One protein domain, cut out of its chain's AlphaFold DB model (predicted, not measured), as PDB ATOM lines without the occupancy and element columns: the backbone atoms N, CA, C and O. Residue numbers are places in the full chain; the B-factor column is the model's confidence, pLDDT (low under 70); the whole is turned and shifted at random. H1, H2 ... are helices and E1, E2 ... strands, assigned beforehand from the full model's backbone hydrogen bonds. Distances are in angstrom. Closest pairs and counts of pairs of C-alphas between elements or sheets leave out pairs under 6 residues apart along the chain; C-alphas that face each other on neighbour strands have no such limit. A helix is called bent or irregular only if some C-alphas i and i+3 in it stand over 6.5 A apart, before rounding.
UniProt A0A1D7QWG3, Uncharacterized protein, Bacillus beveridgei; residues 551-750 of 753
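Overview. This is residues 551 to 750 of the 753 residues of an uncharacterized protein of Bacillus beveridgei (UniProt A0A1D7QWG3). One twisted antiparallel sheet folds back at the bends of E2 and E3 into two walls, partly face to face: E6, E5, E9 and the later part of E3 in one, E10, E4, E8, E1 and the earlier part of E3 in the other. H3 lies at one end of this body, and a long arm with H2 and E7 at its tip reaches out from the opposite end. The printed part has 200 residues, with three named helices and ten named strands in the order E1 E2 E3 H1 E4 E5 E6 H2 E7 E8 H3 E9 E10; the class is mostly strand. The nine-stranded sheet is branched. The whole is compact, with a radius of gyration of the C-alphas of 17.9 A, yet elongated, spanning 58 by 35 by 30 A.

Arrangement. E1, residues 551 to 554, is an edge strand antiparallel to E10, residues 739 to 749, with N 552 and O 746 2.9 A apart. E2, residues 568 to 584, bends by 124 degrees at residue 574 and forms an antiparallel hairpin with E3, residues 590 to 610, which bends by 129 degrees at residue 602; N 571 and O 607 are 2.9 A apart. On the other side of E3 from E2 are E10, with N 598 and O 741 at 2.9 A, and E9, residues 727 to 734, with N 606 and O 732 at 2.9 A; both are antiparallel to E3. H1, residues 612 to 615, is on the sheet at a height of 6.9 A, over none of its strands. E4, residues 624 to 631, has antiparallel E10 on one side, with N 626 and O 747 at 2.8 A, and antiparallel E8, residues 705 to 711, on the other, with N 627 and O 708 at 2.9 A. E5, residues 652 to 658, is antiparallel to E9, with N 655 and O 731 at 2.8 A, and forms a hairpin with E6, residues 663 to 667, with N 654 and O 666 at 2.8 A. H2, residues 686 to 692, is irregular, C-alphas 687 and 690 being 7.4 A apart, and is not on the sheet. E7, residues 693 to 695, pairs with no named strand. H3, residues 712 to 718, is on the sheet at a height of 7.5 A; its closest C-alphas to E6 are Phe 715 and Val 664, 6.3 A. Every O i to N i+4 pair is within hydrogen-bond range in H3, but 1 of 3 in H2, beside 3 of 4 O i to N i+3 pairs; H1 is too short for an O i to N i+4 pair.

Along the chain. E1 begins at C-alpha 551, (3.824, 110.298, 13.080). E3 is 27.7 A long, E10 27.2 A and E2 25.6 A. E10 ends at C-alpha 749, (9.540, 106.526, 19.078).

Size, cuts and confidence. The C-alphas of Met 692 and Arg 721 are farthest apart, 58.9 A. The printed part has no cut; the links E1 to E2, E4 to E5 and E6 to H2 are long. The mean pLDDT of the printed part is 88.8, with residues 557 to 563, 565 to 566 and 647 to 648 under 70.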
ATOM      1  N   PRO A 551       3.418 109.374  14.123       89.38
ATOM      2  CA  PRO A 551       3.824 110.298  13.080       89.38
ATOM      3  C   PRO A 551       3.663 111.748  13.526       89.38
ATOM      4  O   PRO A 551       2.573 112.157  13.953       89.38
ATOM      5  N   LEU A 552       4.753 112.508  13.393       90.62
ATOM      6  CA  LEU A 552       4.814 113.941  13.668       90.62
ATOM      7  C   LEU A 552       4.833 114.737  12.361       90.62
ATOM      8  O   LEU A 552       3.984 115.598  12.163       90.62
ATOM      9  N   VAL A 553       5.739 114.395  11.443       90.00
ATOM     10  CA  VAL A 553       5.882 115.015  10.117       90.00
ATOM     11  C   VAL A 553       5.824 113.924   9.053       90.00
ATOM     12  O   VAL A 553       6.520 112.923   9.163       90.00
ATOM     13  N   SER A 554       4.988 114.095   8.029       86.44
ATOM     14  CA  SER A 554       4.885 113.174   6.886       86.44
ATOM     15  C   SER A 554       4.287 113.894   5.679       86.44
ATOM     16  O   SER A 554       3.391 114.736   5.836       86.44
ATOM     17  N   PHE A 555       4.755 113.528   4.483       84.62
ATOM     18  CA  PHE A 555       4.391 114.163   3.210       84.62
ATOM     19  C   PHE A 555       3.486 113.299   2.308       84.62
ATOM     20  O   PHE A 555       3.045 113.751   1.248       84.62
ATOM     21  N   ASP A 556       3.131 112.083   2.736       71.81
ATOM     22  CA  ASP A 556       2.413 111.103   1.904       71.81
ATOM     23  C   ASP A 556       0.948 111.444   1.597       71.81
ATOM     24  O   ASP A 556       0.384 110.937   0.629       71.81
ATOM     25  N   ALA A 557       0.306 112.303   2.393       55.25
ATOM     26  CA  ALA A 557      -1.130 112.587   2.264       55.25
ATOM     27  C   ALA A 557      -1.496 114.084   2.230       55.25
ATOM     28  O   ALA A 557      -2.676 114.420   2.309       55.25
ATOM     29  N   GLY A 558      -0.512 114.982   2.113       51.72
ATOM     30  CA  GLY A 558      -0.748 116.424   1.972       51.72
ATOM     31  C   GLY A 558      -1.208 116.813   0.559       51.72
ATOM     32  O   GLY A 558      -0.670 116.310  -0.434       51.72
ATOM     33  N   THR A 559      -2.202 117.707   0.469       48.34
ATOM     34  CA  THR A 559      -2.664 118.323  -0.793       48.34
ATOM     35  C   THR A 559      -1.829 119.533  -1.212       48.34
ATOM     36  O   THR A 559      -1.774 119.829  -2.401       48.34
ATOM     37  N   ASP A 560      -1.173 120.204  -0.260       58.44
ATOM     38  CA  ASP A 560      -0.246 121.308  -0.524       58.44
ATOM     39  C   ASP A 560       1.189 120.780  -0.631       58.44
ATOM     40  O   ASP A 560       1.581 119.874   0.107       58.44
ATOM     41  N   GLU A 561       1.995 121.368  -1.520       60.97
ATOM     42  CA  GLU A 561       3.373 120.926  -1.810       60.97
ATOM     43  C   GLU A 561       4.331 120.992  -0.604       60.97
ATOM     44  O   GLU A 561       5.415 120.427  -0.684       60.97
ATOM     45  N   PHE A 562       3.938 121.624   0.511       62.91
ATOM     46  CA  PHE A 562       4.786 121.843   1.695       62.91
ATOM     47  C   PHE A 562       4.082 121.614   3.044       62.91
ATOM     48  O   PHE A 562       4.679 121.863   4.095       62.91
ATOM     49  N   ALA A 563       2.819 121.167   3.038       59.75
ATOM     50  CA  ALA A 563       2.051 120.950   4.265       59.75
ATOM     51  C   ALA A 563       2.158 119.499   4.751       59.75
ATOM     52  O   ALA A 563       2.054 118.550   3.970       59.75
ATOM     53  N   PHE A 564       2.301 119.324   6.066       71.12
ATOM     54  CA  PHE A 564       2.244 118.009   6.703       71.12
ATOM     55  C   PHE A 564       0.840 117.419   6.556       71.12
ATOM     56  O   PHE A 564      -0.152 118.149   6.628       71.12
ATOM     57  N   ARG A 565       0.730 116.088   6.455       67.12
ATOM     58  CA  ARG A 565      -0.562 115.367   6.454       67.12
ATOM     59  C   ARG A 565      -1.537 115.849   7.543       67.12
ATOM     60  O   ARG A 565      -2.746 115.836   7.339       67.12
ATOM     61  N   GLU A 566      -1.012 116.253   8.698       68.50
ATOM     62  CA  GLU A 566      -1.774 116.587   9.911       68.50
ATOM     63  C   GLU A 566      -1.731 118.089  10.260       68.50
ATOM     64  O   GLU A 566      -2.047 118.493  11.386       68.50
ATOM     65  N   GLY A 567      -1.365 118.924   9.281       74.00
ATOM     66  CA  GLY A 567      -1.237 120.377   9.404       74.00
ATOM     67  C   GLY A 567       0.061 120.827  10.076       74.00
ATOM     68  O   GLY A 567       0.666 120.074  10.828       74.00
ATOM     69  N   GLY A 568       0.457 122.074   9.837       82.69
ATOM     70  CA  GLY A 568       1.723 122.691  10.256       82.69
ATOM     71  C   GLY A 568       2.325 123.471   9.086       82.69
ATOM     72  O   GLY A 568       1.747 123.462   7.997       82.69
ATOM     73  N   GLU A 569       3.444 124.155   9.301       87.06
ATOM     74  CA  GLU A 569       4.084 124.997   8.278       87.06
ATOM     75  C   GLU A 569       5.565 124.640   8.126       87.06
ATOM     76  O   GLU A 569       6.231 124.304   9.102       87.06
ATOM     77  N   SER A 570       6.082 124.719   6.898       90.81
ATOM     78  CA  SER A 570       7.517 124.595   6.626       90.81
ATOM     79  C   SER A 570       8.103 125.964   6.286       90.81
ATOM     80  O   SER A 570       7.558 126.666   5.430       90.81
ATOM     81  N   ARG A 571       9.217 126.340   6.920       93.81
ATOM     82  CA  ARG A 571       9.998 127.542   6.583       93.81
ATOM     83  C   ARG A 571      11.406 127.131   6.188       93.81
ATOM     84  O   ARG A 571      11.973 126.219   6.778       93.81
ATOM     85  N   PHE A 572      11.958 127.803   5.190       94.94
ATOM     86  CA  PHE A 572      13.221 127.420   4.573       94.94
ATOM     87  C   PHE A 572      14.147 128.623   4.459       94.94
ATOM     88  O   PHE A 572      13.727 129.687   4.001       94.94
ATOM     89  N   GLU A 573      15.412 128.425   4.804       96.62
ATOM     90  CA  GLU A 573      16.490 129.384   4.595       96.62
ATOM     91  C   GLU A 573      17.703 128.665   3.986       96.62
ATOM     92  O   GLU A 573      18.015 127.539   4.354       96.62
ATOM     93  N   GLY A 574      18.375 129.286   3.013       95.44
ATOM     94  CA  GLY A 574      19.609 128.743   2.418       95.44
ATOM     95  C   GLY A 574      19.439 127.615   1.385       95.44
ATOM     96  O   GLY A 574      20.413 127.244   0.733       95.44
ATOM     97  N   PHE A 575      18.224 127.103   1.158       95.88
ATOM     98  CA  PHE A 575      17.964 126.068   0.149       95.88
ATOM     99  C   PHE A 575      17.633 126.648  -1.235       95.88
ATOM    100  O   PHE A 575      16.804 127.550  -1.365       95.88
ATOM    101  N   TYR A 576      18.252 126.102  -2.289       95.25
ATOM    102  CA  TYR A 576      17.900 126.400  -3.685       95.25
ATOM    103  C   TYR A 576      16.759 125.514  -4.199       95.25
ATOM    104  O   TYR A 576      16.040 125.918  -5.112       95.25
ATOM    105  N   GLU A 577      16.590 124.323  -3.619       94.56
ATOM    106  CA  GLU A 577      15.479 123.418  -3.898       94.56
ATOM    107  C   GLU A 577      14.779 123.059  -2.590       94.56
ATOM    108  O   GLU A 577      15.406 122.601  -1.636       94.56
ATOM    109  N   THR A 578      13.467 123.278  -2.570       93.56
ATOM    110  CA  THR A 578      12.557 122.831  -1.517       93.56
ATOM    111  C   THR A 578      11.344 122.273  -2.243       93.56
ATOM    112  O   THR A 578      10.588 123.021  -2.862       93.56
ATOM    113  N   LYS A 579      11.194 120.949  -2.296       91.75
ATOM    114  CA  LYS A 579      10.098 120.335  -3.060       91.75
ATOM    115  C   LYS A 579       9.704 118.989  -2.488       91.75
ATOM    116  O   LYS A 579      10.552 118.127  -2.301       91.75
ATOM    117  N   VAL A 580       8.406 118.761  -2.301       91.00
ATOM    118  CA  VAL A 580       7.899 117.415  -2.016       91.00
ATOM    119  C   VAL A 580       7.708 116.645  -3.320       91.00
ATOM    120  O   VAL A 580       6.857 116.997  -4.142       91.00
ATOM    121  N   ARG A 581       8.452 115.550  -3.503       91.62
ATOM    122  CA  ARG A 581       8.309 114.651  -4.664       91.62
ATOM    123  C   ARG A 581       8.300 113.181  -4.256       91.62
ATOM    124  O   ARG A 581       8.582 112.838  -3.115       91.62
ATOM    125  N   GLN A 582       7.903 112.326  -5.196       91.75
ATOM    126  CA  GLN A 582       7.992 110.876  -5.031       91.75
ATOM    127  C   GLN A 582       9.464 110.485  -4.872       91.75
ATOM    128  O   GLN A 582      10.308 110.976  -5.621       91.75
ATOM    129  N   ALA A 583       9.755 109.616  -3.907       92.75
ATOM    130  CA  ALA A 583      11.048 108.953  -3.845       92.75
ATOM    131  C   ALA A 583      11.138 107.938  -4.991       92.75
ATOM    132  O   ALA A 583      10.164 107.229  -5.267       92.75
ATOM    133  N   GLU A 584      12.285 107.872  -5.656       93.62
ATOM    134  CA  GLU A 584      12.501 107.050  -6.849       93.62
ATOM    135  C   GLU A 584      13.634 106.046  -6.627       93.62
ATOM    136  O   GLU A 584      14.560 106.294  -5.854       93.62
ATOM    137  N   ASP A 585      13.522 104.879  -7.262       93.25
ATOM    138  CA  ASP A 585      14.588 103.876  -7.318       93.25
ATOM    139  C   ASP A 585      15.571 104.119  -8.472       93.25
ATOM    140  O   ASP A 585      15.397 105.053  -9.257       93.25
ATOM    141  N   ARG A 586      16.597 103.263  -8.605       92.38
ATOM    142  CA  ARG A 586      17.631 103.376  -9.657       92.38
ATOM    143  C   ARG A 586      17.036 103.439 -11.065       92.38
ATOM    144  O   ARG A 586      17.662 103.972 -11.971       92.38
ATOM    145  N   ALA A 587      15.837 102.903 -11.273       90.50
ATOM    146  CA  ALA A 587      15.150 102.899 -12.562       90.50
ATOM    147  C   ALA A 587      14.045 103.974 -12.674       90.50
ATOM    148  O   ALA A 587      13.187 103.869 -13.551       90.50
ATOM    149  N   GLY A 588      14.022 104.976 -11.786       90.25
ATOM    150  CA  GLY A 588      13.052 106.076 -11.812       90.25
ATOM    151  C   GLY A 588      11.628 105.673 -11.412       90.25
ATOM    152  O   GLY A 588      10.671 106.392 -11.694       90.25
ATOM    153  N   ASN A 589      11.434 104.503 -10.788       91.00
ATOM    154  CA  ASN A 589      10.110 104.084 -10.325       91.00
ATOM    155  C   ASN A 589       9.854 104.585  -8.904       91.00
ATOM    156  O   ASN A 589      10.737 104.538  -8.056       91.00
ATOM    157  N   THR A 590       8.601 104.936  -8.601       89.69
ATOM    158  CA  THR A 590       8.201 105.343  -7.243       89.69
ATOM    159  C   THR A 590       8.439 104.254  -6.185       89.69
ATOM    160  O   THR A 590       8.025 103.090  -6.335       89.69
ATOM    161  N   LYS A 591       9.009 104.676  -5.050       89.56
ATOM    162  CA  LYS A 591       9.186 103.892  -3.821       89.56
ATOM    163  C   LYS A 591       7.932 103.804  -2.942       89.56
ATOM    164  O   LYS A 591       7.989 103.301  -1.827       89.56
ATOM    165  N   ALA A 592       6.777 104.230  -3.460       85.06
ATOM    166  CA  ALA A 592       5.509 104.297  -2.730       85.06
ATOM    167  C   ALA A 592       5.542 105.228  -1.500       85.06
ATOM    168  O   ALA A 592       4.731 105.052  -0.594       85.06
ATOM    169  N   THR A 593       6.440 106.218  -1.510       87.62
ATOM    170  CA  THR A 593       6.496 107.307  -0.529       87.62
ATOM    171  C   THR A 593       6.852 108.641  -1.191       87.62
ATOM    172  O   THR A 593       7.468 108.672  -2.266       87.62
ATOM    173  N   ARG A 594       6.461 109.749  -0.560       89.81
ATOM    174  CA  ARG A 594       6.854 111.118  -0.913       89.81
ATOM    175  C   ARG A 594       7.706 111.714   0.197       89.81
ATOM    176  O   ARG A 594       7.328 111.658   1.358       89.81
ATOM    177  N   GLY A 595       8.778 112.396  -0.188       91.88
ATOM    178  CA  GLY A 595       9.647 113.109   0.741       91.88
ATOM    179  C   GLY A 595       9.869 114.558   0.334       91.88
ATOM    180  O   GLY A 595       9.718 114.925  -0.836       91.88
ATOM    181  N   LEU A 596      10.234 115.381   1.312       93.88
ATOM    182  CA  LEU A 596      10.694 116.750   1.115       93.88
ATOM    183  C   LEU A 596      12.172 116.741   0.728       93.88
ATOM    184  O   LEU A 596      13.022 116.331   1.516       93.88
ATOM    185  N   VAL A 597      12.465 117.208  -0.480       95.50
ATOM    186  CA  VAL A 597      13.822 117.404  -0.990       95.50
ATOM    187  C   VAL A 597      14.328 118.769  -0.572       95.50
ATOM    188  O   VAL A 597      13.633 119.769  -0.770       95.50
ATOM    189  N   LEU A 598      15.541 118.784  -0.030       95.81
ATOM    190  CA  LEU A 598      16.267 119.974   0.386       95.81
ATOM    191  C   LEU A 598      17.628 119.978  -0.308       95.81
ATOM    192  O   LEU A 598      18.458 119.107  -0.052       95.81
ATOM    193  N   GLY A 599      17.844 120.949  -1.196       95.69
ATOM    194  CA  GLY A 599      19.116 121.166  -1.885       95.69
ATOM    195  C   GLY A 599      19.756 122.480  -1.449       95.69
ATOM    196  O   GLY A 599      19.125 123.534  -1.556       95.69
ATOM    197  N   THR A 600      21.004 122.449  -0.977       95.25
ATOM    198  CA  THR A 600      21.781 123.642  -0.592       95.25
ATOM    199  C   THR A 600      23.169 123.671  -1.243       95.25
ATOM    200  O   THR A 600      23.724 122.640  -1.615       95.25
ATOM    201  N   ARG A 601      23.730 124.877  -1.403       93.69
ATOM    202  CA  ARG A 601      25.100 125.110  -1.895       93.69
ATOM    203  C   ARG A 601      26.113 125.362  -0.781       93.69
ATOM    204  O   ARG A 601      27.291 125.130  -1.005       93.69
ATOM    205  N   THR A 602      25.673 125.880   0.364       91.12
ATOM    206  CA  THR A 602      26.559 126.388   1.429       91.12
ATOM    207  C   THR A 602      26.049 126.082   2.837       91.12
ATOM    208  O   THR A 602      26.614 126.606   3.783       91.12
ATOM    209  N   GLY A 603      24.959 125.326   2.966       93.38
ATOM    210  CA  GLY A 603      24.227 125.130   4.219       93.38
ATOM    211  C   GLY A 603      22.819 125.732   4.166       93.38
ATOM    212  O   GLY A 603      22.519 126.593   3.330       93.38
ATOM    213  N   GLY A 604      21.909 125.220   4.984       95.75
ATOM    214  CA  GLY A 604      20.507 125.635   4.968       95.75
ATOM    215  C   GLY A 604      19.721 125.092   6.149       95.75
ATOM    216  O   GLY A 604      20.058 124.046   6.694       95.75
ATOM    217  N   VAL A 605      18.661 125.803   6.527       96.88
ATOM    218  CA  VAL A 605      17.839 125.495   7.701       96.88
ATOM    219  C   VAL A 605      16.390 125.316   7.280       96.88
ATOM    220  O   VAL A 605      15.799 126.175   6.618       96.88
ATOM    221  N   TRP A 606      15.814 124.176   7.650       96.12
ATOM    222  CA  TRP A 606      14.394 123.888   7.496       96.12
ATOM    223  C   TRP A 606      13.735 123.870   8.870       96.12
ATOM    224  O   TRP A 606      14.087 123.063   9.724       96.12
ATOM    225  N   GLU A 607      12.748 124.739   9.066       95.62
ATOM    226  CA  GLU A 607      11.874 124.723  10.232       95.62
ATOM    227  C   GLU A 607      10.548 124.035   9.903       95.62
ATOM    228  O   GLU A 607       9.830 124.451   8.992       95.62
ATOM    229  N   ALA A 608      10.202 123.015  10.685       93.69
ATOM    230  CA  ALA A 608       8.910 122.352  10.678       93.69
ATOM    231  C   ALA A 608       8.074 122.799  11.891       93.69
ATOM    232  O   ALA A 608       8.241 122.298  13.005       93.69
ATOM    233  N   GLU A 609       7.160 123.745  11.680       93.06
ATOM    234  CA  GLU A 609       6.275 124.291  12.711       93.06
ATOM    235  C   GLU A 609       5.088 123.359  12.988       93.06
ATOM    236  O   GLU A 609       4.252 123.094  12.119       93.06
ATOM    237  N   LEU A 610       4.984 122.866  14.226       92.06
ATOM    238  CA  LEU A 610       4.024 121.823  14.579       92.06
ATOM    239  C   LEU A 610       2.621 122.390  14.813       92.06
ATOM    240  O   LEU A 610       2.415 123.304  15.620       92.06
ATOM    241  N   SER A 611       1.615 121.771  14.191       90.38
ATOM    242  CA  SER A 611       0.215 122.083  14.482       90.38
ATOM    243  C   SER A 611      -0.190 121.627  15.891       90.38
ATOM    244  O   SER A 611       0.412 120.705  16.452       90.38
ATOM    245  N   PRO A 612      -1.276 122.180  16.466       89.69
ATOM    246  CA  PRO A 612      -1.812 121.695  17.739       89.69
ATOM    247  C   PRO A 612      -2.129 120.191  17.746       89.69
ATOM    248  O   PRO A 612      -1.999 119.540  18.778       89.69
ATOM    249  N   ARG A 613      -2.519 119.612  16.597       88.12
ATOM    250  CA  ARG A 613      -2.795 118.170  16.484       88.12
ATOM    251  C   ARG A 613      -1.531 117.331  16.615       88.12
ATOM    252  O   ARG A 613      -1.575 116.298  17.274       88.12
ATOM    253  N   ILE A 614      -0.432 117.777  16.005       88.38
ATOM    254  CA  ILE A 614       0.862 117.097  16.113       88.38
ATOM    255  C   ILE A 614       1.404 117.224  17.535       88.38
ATOM    256  O   ILE A 614       1.843 116.230  18.103       88.38
ATOM    257  N   LYS A 615       1.293 118.410  18.151       89.81
ATOM    258  CA  LYS A 615       1.745 118.632  19.533       89.81
ATOM    259  C   LYS A 615       1.083 117.686  20.535       89.81
ATOM    260  O   LYS A 615       1.748 117.212  21.443       89.81
ATOM    261  N   ASN A 616      -0.182 117.322  20.320       88.69
ATOM    262  CA  ASN A 616      -0.886 116.343  21.159       88.69
ATOM    263  C   ASN A 616      -0.350 114.900  21.046       88.69
ATOM    264  O   ASN A 616      -0.769 114.045  21.819       88.69
ATOM    265  N   ARG A 617       0.511 114.602  20.065       87.62
ATOM    266  CA  ARG A 617       1.176 113.297  19.905       87.62
ATOM    267  C   ARG A 617       2.589 113.278  20.486       87.62
ATOM    268  O   ARG A 617       3.196 112.212  20.509       87.62
ATOM    269  N   LEU A 618       3.116 114.434  20.896       87.88
ATOM    270  CA  LEU A 618       4.406 114.505  21.568       87.88
ATOM    271  C   LEU A 618       4.301 113.834  22.943       87.88
ATOM    272  O   LEU A 618       3.258 113.946  23.595       87.88
ATOM    273  N   PRO A 619       5.356 113.140  23.385       84.50
ATOM    274  CA  PRO A 619       5.347 112.478  24.679       84.50
ATOM    275  C   PRO A 619       5.342 113.476  25.836       84.50
ATOM    276  O   PRO A 619       5.685 114.648  25.685       84.50
ATOM    277  N   GLU A 620       5.031 112.983  27.031       80.19
ATOM    278  CA  GLU A 620       5.308 113.721  28.267       80.19
ATOM    279  C   GLU A 620       6.787 113.582  28.677       80.19
ATOM    280  O   GLU A 620       7.396 114.544  29.147       80.19
ATOM    281  N   ALA A 621       7.392 112.409  28.452       80.69
ATOM    282  CA  ALA A 621       8.808 112.119  28.678       80.69
ATOM    283  C   ALA A 621       9.258 110.870  27.890       80.69
ATOM    284  O   ALA A 621       8.422 110.041  27.539       80.69
ATOM    285  N   GLY A 622      10.573 110.735  27.675       86.00
ATOM    286  CA  GLY A 622      11.215 109.515  27.165       86.00
ATOM    287  C   GLY A 622      11.092 109.281  25.655       86.00
ATOM    288  O   GLY A 622      10.272 109.888  24.958       86.00
ATOM    289  N   GLY A 623      11.925 108.379  25.143       91.50
ATOM    290  CA  GLY A 623      11.957 107.995  23.736       91.50
ATOM    291  C   GLY A 623      12.877 108.860  22.877       91.50
ATOM    292  O   GLY A 623      13.728 109.600  23.371       91.50
ATOM    293  N   ALA A 624      12.692 108.777  21.563       93.44
ATOM    294  CA  ALA A 624      13.491 109.479  20.566       93.44
ATOM    295  C   ALA A 624      12.619 110.078  19.459       93.44
ATOM    296  O   ALA A 624      11.539 109.572  19.141       93.44
ATOM    297  N   ILE A 625      13.101 111.153  18.838       94.19
ATOM    298  CA  ILE A 625      12.571 111.619  17.556       94.19
ATOM    299  C   ILE A 625      13.402 110.968  16.458       94.19
ATOM    300  O   ILE A 625      14.602 111.192  16.388       94.19
ATOM    301  N   GLY A 626      12.779 110.144  15.623       94.88
ATOM    302  CA  GLY A 626      13.425 109.564  14.450       94.88
ATOM    303  C   GLY A 626      13.189 110.439  13.225       94.88
ATOM    304  O   GLY A 626      12.051 110.847  12.979       94.88
ATOM    305  N   VAL A 627      14.236 110.689  12.444       95.19
ATOM    306  CA  VAL A 627      14.173 111.380  11.149       95.19
ATOM    307  C   VAL A 627      14.569 110.392  10.056       95.19
ATOM    308  O   VAL A 627      15.719 109.971   9.985       95.19
ATOM    309  N   SER A 628      13.615 110.001   9.206       95.38
ATOM    310  CA  SER A 628      13.876 109.118   8.061       95.38
ATOM    311  C   SER A 628      14.386 109.945   6.886       95.38
ATOM    312  O   SER A 628      13.612 110.687   6.278       95.38
ATOM    313  N   LEU A 629      15.670 109.815   6.560       94.31
ATOM    314  CA  LEU A 629      16.364 110.649   5.580       94.31
ATOM    315  C   LEU A 629      17.183 109.806   4.598       94.31
ATOM    316  O   LEU A 629      17.797 108.813   4.982       94.31
ATOM    317  N   ALA A 630      17.189 110.222   3.332       94.19
ATOM    318  CA  ALA A 630      18.060 109.699   2.285       94.19
ATOM    319  C   ALA A 630      19.014 110.792   1.790       94.19
ATOM    320  O   ALA A 630      18.599 111.932   1.558       94.19
ATOM    321  N   ASN A 631      20.279 110.429   1.587       93.00
ATOM    322  CA  ASN A 631      21.266 111.292   0.950       93.00
ATOM    323  C   ASN A 631      21.113 111.210  -0.581       93.00
ATOM    324  O   ASN A 631      21.217 110.135  -1.173       93.00
ATOM    325  N   LEU A 632      20.836 112.350  -1.215       94.25
ATOM    326  CA  LEU A 632      20.654 112.505  -2.661       94.25
ATOM    327  C   LEU A 632      21.833 113.241  -3.311       94.25
ATOM    328  O   LEU A 632      21.679 113.824  -4.381       94.25
ATOM    329  N   GLY A 633      23.015 113.224  -2.688       91.50
ATOM    330  CA  GLY A 633      24.201 113.915  -3.197       91.50
ATOM    331  C   GLY A 633      24.559 113.560  -4.646       91.50
ATOM    332  O   GLY A 633      25.072 114.407  -5.367       91.50
ATOM    333  N   HIS A 634      24.210 112.357  -5.107       89.06
ATOM    334  CA  HIS A 634      24.391 111.925  -6.496       89.06
ATOM    335  C   HIS A 634      23.620 112.761  -7.532       89.06
ATOM    336  O   HIS A 634      24.021 112.805  -8.686       89.06
ATOM    337  N   GLU A 635      22.543 113.445  -7.137       93.06
ATOM    338  CA  GLU A 635      21.771 114.332  -8.019       93.06
ATOM    339  C   GLU A 635      22.377 115.749  -8.116       93.06
ATOM    340  O   GLU A 635      21.899 116.573  -8.892       93.06
ATOM    341  N   LEU A 636      23.419 116.078  -7.338       92.44
ATOM    342  CA  LEU A 636      24.025 117.419  -7.356       92.44
ATOM    343  C   LEU A 636      24.622 117.769  -8.725       92.44
ATOM    344  O   LEU A 636      24.525 118.919  -9.166       92.44
ATOM    345  N   GLU A 637      25.215 116.789  -9.411       89.69
ATOM    346  CA  GLU A 637      25.769 116.999 -10.749       89.69
ATOM    347  C   GLU A 637      24.674 117.321 -11.774       89.69
ATOM    348  O   GLU A 637      24.863 118.218 -12.603       89.69
ATOM    349  N   ASP A 638      23.506 116.677 -11.661       90.50
ATOM    350  CA  ASP A 638      22.329 116.957 -12.494       90.50
ATOM    351  C   ASP A 638      21.814 118.393 -12.287       90.50
ATOM    352  O   ASP A 638      21.338 119.038 -13.228       90.50
ATOM    353  N   ASP A 639      21.997 118.944 -11.083       91.56
ATOM    354  CA  ASP A 639      21.682 120.336 -10.734       91.56
ATOM    355  C   ASP A 639      22.788 121.340 -11.137       91.56
ATOM    356  O   ASP A 639      22.723 122.540 -10.826       91.56
ATOM    357  N   GLY A 640      23.831 120.876 -11.835       92.50
ATOM    358  CA  GLY A 640      24.970 121.689 -12.264       92.50
ATOM    359  C   GLY A 640      25.889 122.106 -11.112       92.50
ATOM    360  O   GLY A 640      26.544 123.153 -11.185       92.50
ATOM    361  N   ILE A 641      25.915 121.328 -10.028       91.44
ATOM    362  CA  ILE A 641      26.769 121.533  -8.860       91.44
ATOM    363  C   ILE A 641      27.854 120.462  -8.871       91.44
ATOM    364  O   ILE A 641      27.599 119.299  -8.591       91.44
ATOM    365  N   SER A 642      29.086 120.866  -9.178       86.31
ATOM    366  CA  SER A 642      30.230 119.963  -9.065       86.31
ATOM    367  C   SER A 642      30.571 119.768  -7.590       86.31
ATOM    368  O   SER A 642      30.973 120.716  -6.910       86.31
ATOM    369  N   ALA A 643      30.368 118.548  -7.113       83.69
ATOM    370  CA  ALA A 643      30.667 118.088  -5.767       83.69
ATOM    371  C   ALA A 643      31.095 116.620  -5.850       83.69
ATOM    372  O   ALA A 643      30.689 115.928  -6.777       83.69
ATOM    373  N   ASN A 644      31.894 116.152  -4.892       82.00
ATOM    374  CA  ASN A 644      32.153 114.727  -4.719       82.00
ATOM    375  C   ASN A 644      31.271 114.223  -3.563       82.00
ATOM    376  O   ASN A 644      31.685 114.342  -2.411       82.00
ATOM    377  N   PRO A 645      30.049 113.725  -3.824       80.75
ATOM    378  CA  PRO A 645      29.145 113.311  -2.756       80.75
ATOM    379  C   PRO A 645      29.543 111.972  -2.113       80.75
ATOM    380  O   PRO A 645      28.872 111.543  -1.181       80.75
ATOM    381  N   TRP A 646      30.575 111.288  -2.621       79.81
ATOM    382  CA  TRP A 646      30.869 109.888  -2.303       79.81
ATOM    383  C   TRP A 646      31.793 109.698  -1.092       79.81
ATOM    384  O   TRP A 646      31.805 108.620  -0.506       79.81
ATOM    385  N   GLU A 647      32.584 110.714  -0.729       67.44
ATOM    386  CA  GLU A 647      33.630 110.593   0.301       67.44
ATOM    387  C   GLU A 647      33.202 111.111   1.678       67.44
ATOM    388  O   GLU A 647      33.520 110.477   2.685       67.44
ATOM    389  N   ASP A 648      32.462 112.219   1.732       67.94
ATOM    390  CA  ASP A 648      32.191 112.919   2.987       67.94
ATOM    391  C   ASP A 648      30.771 112.646   3.503       67.94
ATOM    392  O   ASP A 648      29.771 112.823   2.798       67.94
ATOM    393  N   SER A 649      30.677 112.235   4.771       76.94
ATOM    394  CA  SER A 649      29.408 112.209   5.495       76.94
ATOM    395  C   SER A 649      28.891 113.627   5.692       76.94
ATOM    396  O   SER A 649      29.653 114.537   6.020       76.94
ATOM    397  N   LEU A 650      27.582 113.809   5.549       83.81
ATOM    398  CA  LEU A 650      26.959 115.099   5.809       83.81
ATOM    399  C   LEU A 650      26.813 115.320   7.320       83.81
ATOM    400  O   LEU A 650      26.213 114.488   8.002       83.81
ATOM    401  N   THR A 651      27.278 116.462   7.820       85.69
ATOM    402  CA  THR A 651      26.958 116.907   9.180       85.69
ATOM    403  C   THR A 651      25.637 117.670   9.167       85.69
ATOM    404  O   THR A 651      25.442 118.626   8.408       85.69
ATOM    405  N   MET A 652      24.699 117.228  10.000       89.19
ATOM    406  CA  MET A 652      23.399 117.859  10.164       89.19
ATOM    407  C   MET A 652      23.075 118.082  11.628       89.19
ATOM    408  O   MET A 652      23.216 117.190  12.457       89.19
ATOM    409  N   ASN A 653      22.532 119.251  11.927       93.75
ATOM    410  CA  ASN A 653      22.035 119.582  13.245       93.75
ATOM    411  C   ASN A 653      20.521 119.414  13.286       93.75
ATOM    412  O   ASN A 653      19.788 119.894  12.418       93.75
ATOM    413  N   PHE A 654      20.043 118.754  14.332       95.25
ATOM    414  CA  PHE A 654      18.632 118.671  14.653       95.25
ATOM    415  C   PHE A 654      18.360 119.447  15.936       95.25
ATOM    416  O   PHE A 654      18.875 119.113  17.008       95.25
ATOM    417  N   SER A 655      17.531 120.482  15.838       95.81
ATOM    418  CA  SER A 655      17.158 121.307  16.981       95.81
ATOM    419  C   SER A 655      15.670 121.246  17.284       95.81
ATOM    420  O   SER A 655      14.819 121.145  16.401       95.81
ATOM    421  N   VAL A 656      15.351 121.383  18.564       95.19
ATOM    422  CA  VAL A 656      13.988 121.552  19.067       95.19
ATOM    423  C   VAL A 656      13.813 122.992  19.533       95.19
ATOM    424  O   VAL A 656      14.566 123.467  20.386       95.19
ATOM    425  N   VAL A 657      12.826 123.694  18.976       95.88
ATOM    426  CA  VAL A 657      12.454 125.044  19.418       95.88
ATOM    427  C   VAL A 657      11.283 124.926  20.372       95.88
ATOM    428  O   VAL A 657      10.241 124.357  20.048       95.88
ATOM    429  N   MET A 658      11.448 125.470  21.566       93.75
ATOM    430  CA  MET A 658      10.491 125.379  22.659       93.75
ATOM    431  C   MET A 658       9.547 126.589  22.670       93.75
ATOM    432  O   MET A 658       9.901 127.677  22.224       93.75
ATOM    433  N   THR A 659       8.358 126.462  23.266       91.25
ATOM    434  CA  THR A 659       7.372 127.564  23.361       91.25
ATOM    435  C   THR A 659       7.866 128.796  24.129       91.25
ATOM    436  O   THR A 659       7.260 129.862  24.051       91.25
ATOM    437  N   ASN A 660       8.934 128.659  24.920       88.56
ATOM    438  CA  ASN A 660       9.592 129.764  25.622       88.56
ATOM    439  C   ASN A 660      10.655 130.482  24.754       88.56
ATOM    440  O   ASN A 660      11.276 131.426  25.241       88.56
ATOM    441  N   GLY A 661      10.858 130.044  23.505       88.50
ATOM    442  CA  GLY A 661      11.868 130.549  22.571       88.50
ATOM    443  C   GLY A 661      13.267 129.949  22.745       88.50
ATOM    444  O   GLY A 661      14.196 130.404  22.089       88.50
ATOM    445  N   GLU A 662      13.443 128.974  23.639       93.25
ATOM    446  CA  GLU A 662      14.706 128.255  23.819       93.25
ATOM    447  C   GLU A 662      14.896 127.219  22.704       93.25
ATOM    448  O   GLU A 662      13.970 126.468  22.396       93.25
ATOM    449  N   THR A 663      16.095 127.162  22.129       95.06
ATOM    450  CA  THR A 663      16.471 126.174  21.110       95.06
ATOM    451  C   THR A 663      17.561 125.274  21.672       95.06
ATOM    452  O   THR A 663      18.560 125.772  22.191       95.06
ATOM    453  N   VAL A 664      17.370 123.961  21.567       94.75
ATOM    454  CA  VAL A 664      18.355 122.949  21.977       94.75
ATOM    455  C   VAL A 664      18.731 122.131  20.748       94.75
ATOM    456  O   VAL A 664      17.832 121.722  20.018       94.75
ATOM    457  N   THR A 665      20.025 121.906  20.511       94.25
ATOM    458  CA  THR A 665      20.549 121.335  19.259       94.25
ATOM    459  C   THR A 665      21.378 120.086  19.527       94.25
ATOM    460  O   THR A 665      22.262 120.094  20.380       94.25
ATOM    461  N   LEU A 666      21.135 119.033  18.752       92.38
ATOM    462  CA  LEU A 666      21.985 117.850  18.676       92.38
ATOM    463  C   LEU A 666      22.585 117.749  17.274       92.38
ATOM    464  O   LEU A 666      21.852 117.847  16.291       92.38
ATOM    465  N   SER A 667      23.896 117.539  17.188       89.12
ATOM    466  CA  SER A 667      24.565 117.261  15.918       89.12
ATOM    467  C   SER A 667      24.450 115.778  15.567       89.12
ATOM    468  O   SER A 667      24.513 114.917  16.447       89.12
ATOM    469  N   SER A 668      24.311 115.466  14.279       81.38
ATOM    470  CA  SER A 668      24.408 114.104  13.756       81.38
ATOM    471  C   SER A 668      25.760 113.490  14.088       81.38
ATOM    472  O   SER A 668      25.826 112.303  14.373       81.38
ATOM    473  N   ASP A 669      26.831 114.282  14.137       80.25
ATOM    474  CA  ASP A 669      28.171 113.768  14.419       80.25
ATOM    475  C   ASP A 669      28.311 113.269  15.857       80.25
ATOM    476  O   ASP A 669      29.108 112.372  16.114       80.25
ATOM    477  N   ASP A 670      27.502 113.780  16.784       79.19
ATOM    478  CA  ASP A 670      27.481 113.320  18.174       79.19
ATOM    479  C   ASP A 670      26.648 112.042  18.368       79.19
ATOM    480  O   ASP A 670      26.734 111.410  19.423       79.19
ATOM    481  N   ILE A 671      25.828 111.668  17.379       76.12
ATOM    482  CA  ILE A 671      24.871 110.559  17.479       76.12
ATOM    483  C   ILE A 671      25.160 109.501  16.418       76.12
ATOM    484  O   ILE A 671      25.577 108.397  16.747       76.12
ATOM    485  N   HIS A 672      24.933 109.841  15.151       75.25
ATOM    486  CA  HIS A 672      25.116 108.966  14.006       75.25
ATOM    487  C   HIS A 672      25.387 109.806  12.746       75.25
ATOM    488  O   HIS A 672      24.521 110.561  12.294       75.25
ATOM    489  N   ALA A 673      26.577 109.653  12.155       78.88
ATOM    490  CA  ALA A 673      26.954 110.351  10.927       78.88
ATOM    491  C   ALA A 673      26.024 109.968   9.764       78.88
ATOM    492  O   ALA A 673      25.567 108.823   9.675       78.88
ATOM    493  N   ILE A 674      25.741 110.908   8.861       83.69
ATOM    494  CA  ILE A 674      24.874 110.633   7.713       83.69
ATOM    495  C   ILE A 674      25.651 109.879   6.650       83.69
ATOM    496  O   ILE A 674      26.683 110.348   6.170       83.69
ATOM    497  N   TYR A 675      25.111 108.734   6.238       84.06
ATOM    498  CA  TYR A 675      25.721 107.915   5.203       84.06
ATOM    499  C   TYR A 675      25.870 108.696   3.881       84.06
ATOM    500  O   TYR A 675      24.904 109.334   3.429       84.06
ATOM    501  N   PRO A 676      27.045 108.642   3.224       86.56
ATOM    502  CA  PRO A 676      27.170 109.089   1.842       86.56
ATOM    503  C   PRO A 676      26.299 108.215   0.918       86.56
ATOM    504  O   PRO A 676      25.908 107.100   1.294       86.56
ATOM    505  N   PRO A 677      25.960 108.681  -0.297       88.00
ATOM    506  CA  PRO A 677      25.268 107.858  -1.279       88.00
ATOM    507  C   PRO A 677      26.074 106.598  -1.609       88.00
ATOM    508  O   PRO A 677      27.289 106.639  -1.788       88.00
ATOM    509  N   ILE A 678      25.382 105.466  -1.727       88.19
ATOM    510  CA  ILE A 678      26.024 104.167  -1.950       88.19
ATOM    511  C   ILE A 678      26.194 103.957  -3.454       88.19
ATOM    512  O   ILE A 678      25.196 103.851  -4.176       88.19
ATOM    513  N   TYR A 679      27.439 103.896  -3.924       89.31
ATOM    514  CA  TYR A 679      27.766 103.648  -5.327       89.31
ATOM    515  C   TYR A 679      27.913 102.149  -5.614       89.31
ATOM    516  O   TYR A 679      28.696 101.449  -4.971       89.31
ATOM    517  N   SER A 680      27.220 101.646  -6.634       91.06
ATOM    518  CA  SER A 680      27.325 100.253  -7.069       91.06
ATOM    519  C   SER A 680      27.858 100.146  -8.496       91.06
ATOM    520  O   SER A 680      27.153 100.432  -9.459       91.06
ATOM    521  N   GLN A 681      29.102  99.668  -8.625       92.06
ATOM    522  CA  GLN A 681      29.674  99.227  -9.901       92.06
ATOM    523  C   GLN A 681      29.300  97.759 -10.142       92.06
ATOM    524  O   GLN A 681      29.746  96.876  -9.401       92.06
ATOM    525  N   TYR A 682      28.528  97.480 -11.190       92.81
ATOM    526  CA  TYR A 682      28.048  96.134 -11.506       92.81
ATOM    527  C   TYR A 682      28.994  95.367 -12.417       92.81
ATOM    528  O   TYR A 682      29.131  94.152 -12.259       92.81
ATOM    529  N   SER A 683      29.654  96.027 -13.373       93.44
ATOM    530  CA  SER A 683      30.560  95.360 -14.312       93.44
ATOM    531  C   SER A 683      32.021  95.688 -14.037       93.44
ATOM    532  O   SER A 683      32.362  96.665 -13.386       93.44
ATOM    533  N   ARG A 684      32.932  94.878 -14.574       91.56
ATOM    534  CA  ARG A 684      34.385  95.120 -14.537       91.56
ATOM    535  C   ARG A 684      34.835  96.354 -15.333       91.56
ATOM    536  O   ARG A 684      36.024  96.656 -15.344       91.56
ATOM    537  N   TYR A 685      33.920  97.002 -16.051       92.25
ATOM    538  CA  TYR A 685      34.177  98.128 -16.942       92.25
ATOM    539  C   TYR A 685      33.172  99.249 -16.622       92.25
ATOM    540  O   TYR A 685      32.126  99.309 -17.271       92.25
ATOM    541  N   PRO A 686      33.459 100.112 -15.629       90.81
ATOM    542  CA  PRO A 686      32.493 101.072 -15.097       90.81
ATOM    543  C   PRO A 686      31.933 102.004 -16.180       90.81
ATOM    544  O   PRO A 686      30.741 102.290 -16.201       90.81
ATOM    545  N   GLU A 687      32.742 102.387 -17.172       90.94
ATOM    546  CA  GLU A 687      32.317 103.258 -18.276       90.94
ATOM    547  C   GLU A 687      31.297 102.596 -19.222       90.94
ATOM    548  O   GLU A 687      30.682 103.261 -20.060       90.94
ATOM    549  N   LEU A 688      31.131 101.274 -19.125       92.81
ATOM    550  CA  LEU A 688      30.205 100.491 -19.935       92.81
ATOM    551  C   LEU A 688      29.030  99.915 -19.130       92.81
ATOM    552  O   LEU A 688      28.137  99.340 -19.765       92.81
ATOM    553  N   ASP A 689      28.991 100.085 -17.800       91.88
ATOM    554  CA  ASP A 689      27.943  99.554 -16.907       91.88
ATOM    555  C   ASP A 689      26.547  99.893 -17.433       91.88
ATOM    556  O   ASP A 689      25.746  98.990 -17.687       91.88
ATOM    557  N   GLN A 690      26.323 101.170 -17.760       92.31
ATOM    558  CA  GLN A 690      25.064 101.706 -18.291       92.31
ATOM    559  C   GLN A 690      24.556 101.039 -19.578       92.31
ATOM    560  O   GLN A 690      23.422 101.266 -19.978       92.31
ATOM    561  N   THR A 691      25.392 100.263 -20.273       94.38
ATOM    562  CA  THR A 691      24.995  99.549 -21.495       94.38
ATOM    563  C   THR A 691      24.972  98.036 -21.333       94.38
ATOM    564  O   THR A 691      24.529  97.347 -22.249       94.38
ATOM    565  N   MET A 692      25.437  97.499 -20.201       94.50
ATOM    566  CA  MET A 692      25.597  96.059 -19.998       94.50
ATOM    567  C   MET A 692      24.267  95.312 -20.054       94.50
ATOM    568  O   MET A 692      24.201  94.237 -20.647       94.50
ATOM    569  N   ARG A 693      23.213  95.872 -19.454       93.00
ATOM    570  CA  ARG A 693      21.920  95.209 -19.222       93.00
ATOM    571  C   ARG A 693      20.742  96.097 -19.638       93.00
ATOM    572  O   ARG A 693      19.765  96.222 -18.902       93.00
ATOM    573  N   GLY A 694      20.864  96.744 -20.797       87.44
ATOM    574  CA  GLY A 694      19.957  97.826 -21.183       87.44
ATOM    575  C   GLY A 694      20.030  98.938 -20.137       87.44
ATOM    576  O   GLY A 694      21.117  99.221 -19.640       87.44
ATOM    577  N   ASP A 695      18.880  99.466 -19.724       86.62
ATOM    578  CA  ASP A 695      18.817 100.568 -18.751       86.62
ATOM    579  C   ASP A 695      18.959 100.108 -17.280       86.62
ATOM    580  O   ASP A 695      18.861 100.900 -16.345       86.62
ATOM    581  N   LYS A 696      19.174  98.803 -17.041       91.25
ATOM    582  CA  LYS A 696      19.191  98.209 -15.691       91.25
ATOM    583  C   LYS A 696      20.332  98.735 -14.812       91.25
ATOM    584  O   LYS A 696      20.154  98.889 -13.614       91.25
ATOM    585  N   TYR A 697      21.512  98.958 -15.388       92.56
ATOM    586  CA  TYR A 697      22.711  99.397 -14.657       92.56
ATOM    587  C   TYR A 697      23.090 100.844 -15.002       92.56
ATOM    588  O   TYR A 697      24.249 101.226 -14.878       92.56
ATOM    589  N   THR A 698      22.131 101.638 -15.489       90.00
ATOM    590  CA  THR A 698      22.372 103.037 -15.874       90.00
ATOM    591  C   THR A 698      22.701 103.908 -14.675       90.00
ATOM    592  O   THR A 698      23.652 104.679 -14.739       90.00
ATOM    593  N   ASN A 699      21.957 103.751 -13.580       90.69
ATOM    594  CA  ASN A 699      22.179 104.518 -12.363       90.69
ATOM    595  C   ASN A 699      22.886 103.636 -11.320       90.69
ATOM    596  O   ASN A 699      22.348 102.589 -10.947       90.69
ATOM    597  N   PRO A 700      24.076 104.031 -10.836       89.31
ATOM    598  CA  PRO A 700      24.846 103.243  -9.871       89.31
ATOM    599  C   PRO A 700      24.286 103.343  -8.446       89.31
ATOM    600  O   PRO A 700      24.646 102.556  -7.573       89.31
ATOM    601  N   THR A 701      23.389 104.294  -8.187       89.81
ATOM    602  CA  THR A 701      22.888 104.625  -6.851       89.81
ATOM    603  C   THR A 701      21.404 104.987  -6.883       89.81
ATOM    604  O   THR A 701      20.838 105.258  -7.941       89.81
ATOM    605  N   GLU A 702      20.766 104.941  -5.719       91.00
ATOM    606  CA  GLU A 702      19.403 105.412  -5.468       91.00
ATOM    607  C   GLU A 702      19.335 106.005  -4.057       91.00
ATOM    608  O   GLU A 702      20.127 105.642  -3.188       91.00
ATOM    609  N   GLY A 703      18.367 106.887  -3.794       92.06
ATOM    610  CA  GLY A 703      18.151 107.415  -2.445       92.06
ATOM    611  C   GLY A 703      17.681 106.317  -1.488       92.06
ATOM    612  O   GLY A 703      16.544 105.855  -1.598       92.06
ATOM    613  N   ILE A 704      18.535 105.889  -0.558       94.06
ATOM    614  CA  ILE A 704      18.205 104.902   0.480       94.06
ATOM    615  C   ILE A 704      17.902 105.635   1.783       94.06
ATOM    616  O   ILE A 704      18.725 106.410   2.266       94.06
ATOM    617  N   PHE A 705      16.719 105.399   2.347       94.75
ATOM    618  CA  PHE A 705      16.332 105.998   3.619       94.75
ATOM    619  C   PHE A 705      16.941 105.242   4.801       94.75
ATOM    620  O   PHE A 705      16.854 104.017   4.871       94.75
ATOM    621  N   HIS A 706      17.462 105.996   5.762       94.44
ATOM    622  CA  HIS A 706      17.863 105.533   7.085       94.44
ATOM    623  C   HIS A 706      17.168 106.391   8.149       94.44
ATOM    624  O   HIS A 706      16.882 107.566   7.902       94.44
ATOM    625  N   VAL A 707      16.848 105.813   9.307       94.75
ATOM    626  CA  VAL A 707      16.247 106.565  10.416       94.75
ATOM    627  C   VAL A 707      17.333 106.984  11.394       94.75
ATOM    628  O   VAL A 707      17.889 106.145  12.088       94.75
ATOM    629  N   TYR A 708      17.561 108.289  11.500       92.56
ATOM    630  CA  TYR A 708      18.453 108.875  12.497       92.56
ATOM    631  C   TYR A 708      17.648 109.192  13.760       92.56
ATOM    632  O   TYR A 708      16.691 109.972  13.705       92.56
ATOM    633  N   TYR A 709      17.989 108.561  14.884       92.31
ATOM    634  CA  TYR A 709      17.266 108.705  16.148       92.31
ATOM    635  C   TYR A 709      17.919 109.762  17.034       92.31
ATOM    636  O   TYR A 709      19.091 109.658  17.360       92.31
ATOM    637  N   PHE A 710      17.141 110.745  17.482       92.12
ATOM    638  CA  PHE A 710      17.560 111.799  18.404       92.12
ATOM    639  C   PHE A 710      16.898 111.570  19.774       92.12
ATOM    640  O   PHE A 710      15.719 111.915  19.941       92.12
ATOM    641  N   PRO A 711      17.597 110.958  20.753       91.81
ATOM    642  CA  PRO A 711      17.019 110.636  22.056       91.81
ATOM    643  C   PRO A 711      16.609 111.893  22.823       91.81
ATOM    644  O   PRO A 711      17.379 112.848  22.944       91.81
ATOM    645  N   LEU A 712      15.410 111.889  23.405       91.88
ATOM    646  CA  LEU A 712      14.889 113.035  24.154       91.88
ATOM    647  C   LEU A 712      15.694 113.330  25.426       91.88
ATOM    648  O   LEU A 712      15.764 114.485  25.853       91.88
ATOM    649  N   GLU A 713      16.345 112.319  26.004       90.69
ATOM    650  CA  GLU A 713      17.227 112.504  27.158       90.69
ATOM    651  C   GLU A 713      18.461 113.351  26.809       90.69
ATOM    652  O   GLU A 713      18.865 114.193  27.604       90.69
ATOM    653  N   LYS A 714      18.991 113.251  25.581       91.06
ATOM    654  CA  LYS A 714      20.131 114.071  25.138       91.06
ATOM    655  C   LYS A 714      19.800 115.562  25.080       91.06
ATOM    656  O   LYS A 714      20.626 116.395  25.449       91.06
ATOM    657  N   PHE A 715      18.568 115.917  24.718       91.62
ATOM    658  CA  PHE A 715      18.096 117.302  24.814       91.62
ATOM    659  C   PHE A 715      17.961 117.769  26.271       91.62
ATOM    660  O   PHE A 715      18.270 118.921  26.587       91.62
ATOM    661  N   ARG A 716      17.535 116.879  27.176       90.62
ATOM    662  CA  ARG A 716      17.411 117.167  28.613       90.62
ATOM    663  C   ARG A 716      18.770 117.360  29.293       90.62
ATOM    664  O   ARG A 716      18.891 118.236  30.147       90.62
ATOM    665  N   GLU A 717      19.783 116.589  28.892       91.00
ATOM    666  CA  GLU A 717      21.176 116.749  29.339       91.00
ATOM    667  C   GLU A 717      21.717 118.151  29.001       91.00
ATOM    668  O   GLU A 717      22.411 118.757  29.820       91.00
ATOM    669  N   GLN A 718      21.365 118.696  27.829       90.38
ATOM    670  CA  GLN A 718      21.773 120.044  27.416       90.38
ATOM    671  C   GLN A 718      20.934 121.166  28.043       90.38
ATOM    672  O   GLN A 718      21.474 122.217  28.395       90.38
ATOM    673  N   SER A 719      19.621 120.962  28.200       90.81
ATOM    674  CA  SER A 719      18.730 121.912  28.871       90.81
ATOM    675  C   SER A 719      17.830 121.217  29.895       90.81
ATOM    676  O   SER A 719      16.841 120.578  29.530       90.81
ATOM    677  N   PRO A 720      18.047 121.449  31.204       85.75
ATOM    678  CA  PRO A 720      17.170 120.935  32.258       85.75
ATOM    679  C   PRO A 720      15.723 121.456  32.194       85.75
ATOM    680  O   PRO A 720      14.862 120.977  32.931       85.75
ATOM    681  N   ARG A 721      15.450 122.479  31.371       85.88
ATOM    682  CA  ARG A 721      14.105 123.034  31.137       85.88
ATOM    683  C   ARG A 721      13.387 122.369  29.965       85.88
ATOM    684  O   ARG A 721      12.217 122.677  29.735       85.88
ATOM    685  N   PHE A 722      14.064 121.485  29.237       90.19
ATOM    686  CA  PHE A 722      13.486 120.759  28.121       90.19
ATOM    687  C   PHE A 722      12.303 119.892  28.577       90.19
ATOM    688  O   PHE A 722      12.408 119.067  29.487       90.19
ATOM    689  N   GLN A 723      11.165 120.090  27.917       89.38
ATOM    690  CA  GLN A 723       9.942 119.311  28.079       89.38
ATOM    691  C   GLN A 723       9.379 118.995  26.691       89.38
ATOM    692  O   GLN A 723       9.046 119.931  25.962       89.38
ATOM    693  N   PRO A 724       9.209 117.720  26.309       89.44
ATOM    694  CA  PRO A 724       8.777 117.399  24.952       89.44
ATOM    695  C   PRO A 724       7.411 118.007  24.591       89.44
ATOM    696  O   PRO A 724       7.216 118.474  23.474       89.44
ATOM    697  N   SER A 725       6.493 118.128  25.554       88.94
ATOM    698  CA  SER A 725       5.185 118.777  25.369       88.94
ATOM    699  C   SER A 725       5.253 120.270  25.015       88.94
ATOM    700  O   SER A 725       4.263 120.842  24.560       88.94
ATOM    701  N   ALA A 726       6.390 120.925  25.257       91.25
ATOM    702  CA  ALA A 726       6.608 122.338  24.967       91.25
ATOM    703  C   ALA A 726       7.344 122.573  23.636       91.25
ATOM    704  O   ALA A 726       7.686 123.717  23.336       91.25
ATOM    705  N   ILE A 727       7.556 121.536  22.817       94.12
ATOM    706  CA  ILE A 727       8.134 121.695  21.479       94.12
ATOM    707  C   ILE A 727       7.142 122.440  20.574       94.12
ATOM    708  O   ILE A 727       5.972 122.074  20.418       94.12
ATOM    709  N   GLN A 728       7.626 123.518  19.967       94.69
ATOM    710  CA  GLN A 728       6.901 124.348  19.017       94.69
ATOM    711  C   GLN A 728       7.219 123.974  17.569       94.69
ATOM    712  O   GLN A 728       6.281 123.835  16.779       94.69
ATOM    713  N   SER A 729       8.498 123.811  17.242       95.25
ATOM    714  CA  SER A 729       8.981 123.451  15.910       95.25
ATOM    715  C   SER A 729      10.240 122.587  15.996       95.25
ATOM    716  O   SER A 729      10.934 122.564  17.018       95.25
ATOM    717  N   PHE A 730      10.506 121.854  14.918       95.69
ATOM    718  CA  PHE A 730      11.773 121.166  14.689       95.69
ATOM    719  C   PHE A 730      12.600 121.956  13.678       95.69
ATOM    720  O   PHE A 730      12.046 122.415  12.683       95.69
ATOM    721  N   LEU A 731      13.901 122.092  13.910       96.50
ATOM    722  CA  LEU A 731      14.847 122.659  12.953       96.50
ATOM    723  C   LEU A 731      15.780 121.558  12.471       96.50
ATOM    724  O   LEU A 731      16.363 120.836  13.276       96.50
ATOM    725  N   LEU A 732      15.915 121.449  11.159       95.62
ATOM    726  CA  LEU A 732      16.883 120.590  10.506       95.62
ATOM    727  C   LEU A 732      17.849 121.484   9.732       95.62
ATOM    728  O   LEU A 732      17.458 122.128   8.758       95.62
ATOM    729  N   GLU A 733      19.088 121.552  10.195       95.62
ATOM    730  CA  GLU A 733      20.145 122.367   9.610       95.62
ATOM    731  C   GLU A 733      21.178 121.465   8.942       95.62
ATOM    732  O   GLU A 733      21.680 120.512   9.532       95.62
ATOM    733  N   VAL A 734      21.486 121.779   7.690       93.69
ATOM    734  CA  VAL A 734      22.653 121.260   6.986       93.69
ATOM    735  C   VAL A 734      23.762 122.285   7.184       93.69
ATOM    736  O   VAL A 734      23.616 123.401   6.677       93.69
ATOM    737  N   GLU A 735      24.810 121.938   7.940       87.88
ATOM    738  CA  GLU A 735      25.855 122.897   8.340       87.88
ATOM    739  C   GLU A 735      26.648 123.398   7.130       87.88
ATOM    740  O   GLU A 735      26.721 124.602   6.887       87.88
ATOM    741  N   ASP A 736      27.167 122.464   6.333       84.19
ATOM    742  CA  ASP A 736      28.002 122.748   5.175       84.19
ATOM    743  C   ASP A 736      27.397 122.163   3.891       84.19
ATOM    744  O   ASP A 736      26.757 121.110   3.878       84.19
ATOM    745  N   GLY A 737      27.580 122.883   2.783       79.62
ATOM    746  CA  GLY A 737      27.159 122.457   1.449       79.62
ATOM    747  C   GLY A 737      28.328 122.424   0.460       79.62
ATOM    748  O   GLY A 737      29.413 122.919   0.766       79.62
ATOM    749  N   PRO A 738      28.109 121.909  -0.760       91.88
ATOM    750  CA  PRO A 738      26.815 121.544  -1.333       91.88
ATOM    751  C   PRO A 738      26.268 120.198  -0.840       91.88
ATOM    752  O   PRO A 738      27.010 119.238  -0.690       91.88
ATOM    753  N   ALA A 739      24.951 120.121  -0.653       93.06
ATOM    754  CA  ALA A 739      24.270 118.907  -0.210       93.06
ATOM    755  C   ALA A 739      22.859 118.823  -0.792       93.06
ATOM    756  O   ALA A 739      22.207 119.846  -1.033       93.06
ATOM    757  N   LYS A 740      22.377 117.595  -0.988       95.06
ATOM    758  CA  LYS A 740      20.992 117.322  -1.360       95.06
ATOM    759  C   LYS A 740      20.492 116.116  -0.586       95.06
ATOM    760  O   LYS A 740      21.123 115.064  -0.597       95.06
ATOM    761  N   ILE A 741      19.373 116.277   0.105       95.19
ATOM    762  CA  ILE A 741      18.775 115.248   0.960       95.19
ATOM    763  C   ILE A 741      17.278 115.156   0.694       95.19
ATOM    764  O   ILE A 741      16.659 116.110   0.220       95.19
ATOM    765  N   MET A 742      16.685 114.019   1.039       95.62
ATOM    766  CA  MET A 742      15.238 113.846   1.080       95.62
ATOM    767  C   MET A 742      14.812 113.355   2.457       95.62
ATOM    768  O   MET A 742      15.291 112.325   2.922       95.62
ATOM    769  N   VAL A 743      13.879 114.068   3.083       95.06
ATOM    770  CA  VAL A 743      13.252 113.663   4.346       95.06
ATOM    771  C   VAL A 743      11.900 113.029   4.050       95.06
ATOM    772  O   VAL A 743      11.022 113.673   3.477       95.06
ATOM    773  N   ASP A 744      11.734 111.771   4.446       93.44
ATOM    774  CA  ASP A 744      10.496 111.002   4.282       93.44
ATOM    775  C   ASP A 744       9.474 111.364   5.370       93.44
ATOM    776  O   ASP A 744       8.357 111.815   5.105       93.44
ATOM    777  N   TRP A 745       9.882 111.231   6.633       92.75
ATOM    778  CA  TRP A 745       9.037 111.522   7.788       92.75
ATOM    779  C   TRP A 745       9.863 111.842   9.041       92.75
ATOM    780  O   TRP A 745      11.051 111.520   9.125       92.75
ATOM    781  N   MET A 746       9.197 112.433  10.042       94.06
ATOM    782  CA  MET A 746       9.655 112.475  11.437       94.06
ATOM    783  C   MET A 746       8.610 111.823  12.346       94.06
ATOM    784  O   MET A 746       7.434 112.200  12.318       94.06
ATOM    785  N   ASN A 747       9.034 110.862  13.160       93.62
ATOM    786  CA  ASN A 747       8.164 110.129  14.076       93.62
ATOM    787  C   ASN A 747       8.727 110.220  15.489       93.62
ATOM    788  O   ASN A 747       9.940 110.233  15.687       93.62
ATOM    789  N   TRP A 748       7.840 110.211  16.478       93.75
ATOM    790  CA  TRP A 748       8.232 109.891  17.841       93.75
ATOM    791  C   TRP A 748       8.245 108.373  18.037       93.75
ATOM    792  O   TRP A 748       7.302 107.672  17.650       93.75
ATOM    793  N   TYR A 749       9.315 107.898  18.659       92.50
ATOM    794  CA  TYR A 749       9.540 106.526  19.078       92.50
ATOM    795  C   TYR A 749       9.560 106.486  20.602       92.50
ATOM    796  O   TYR A 749      10.436 107.117  21.193       92.50
ATOM    797  N   PRO A 750       8.612 105.798  21.255       88.44
ATOM    798  CA  PRO A 750       8.678 105.625  22.698       88.44
ATOM    799  C   PRO A 750       9.893 104.787  23.095       88.44
ATOM    800  O   PRO A 750      10.349 103.949  22.320       88.44
TER     801      PRO A 750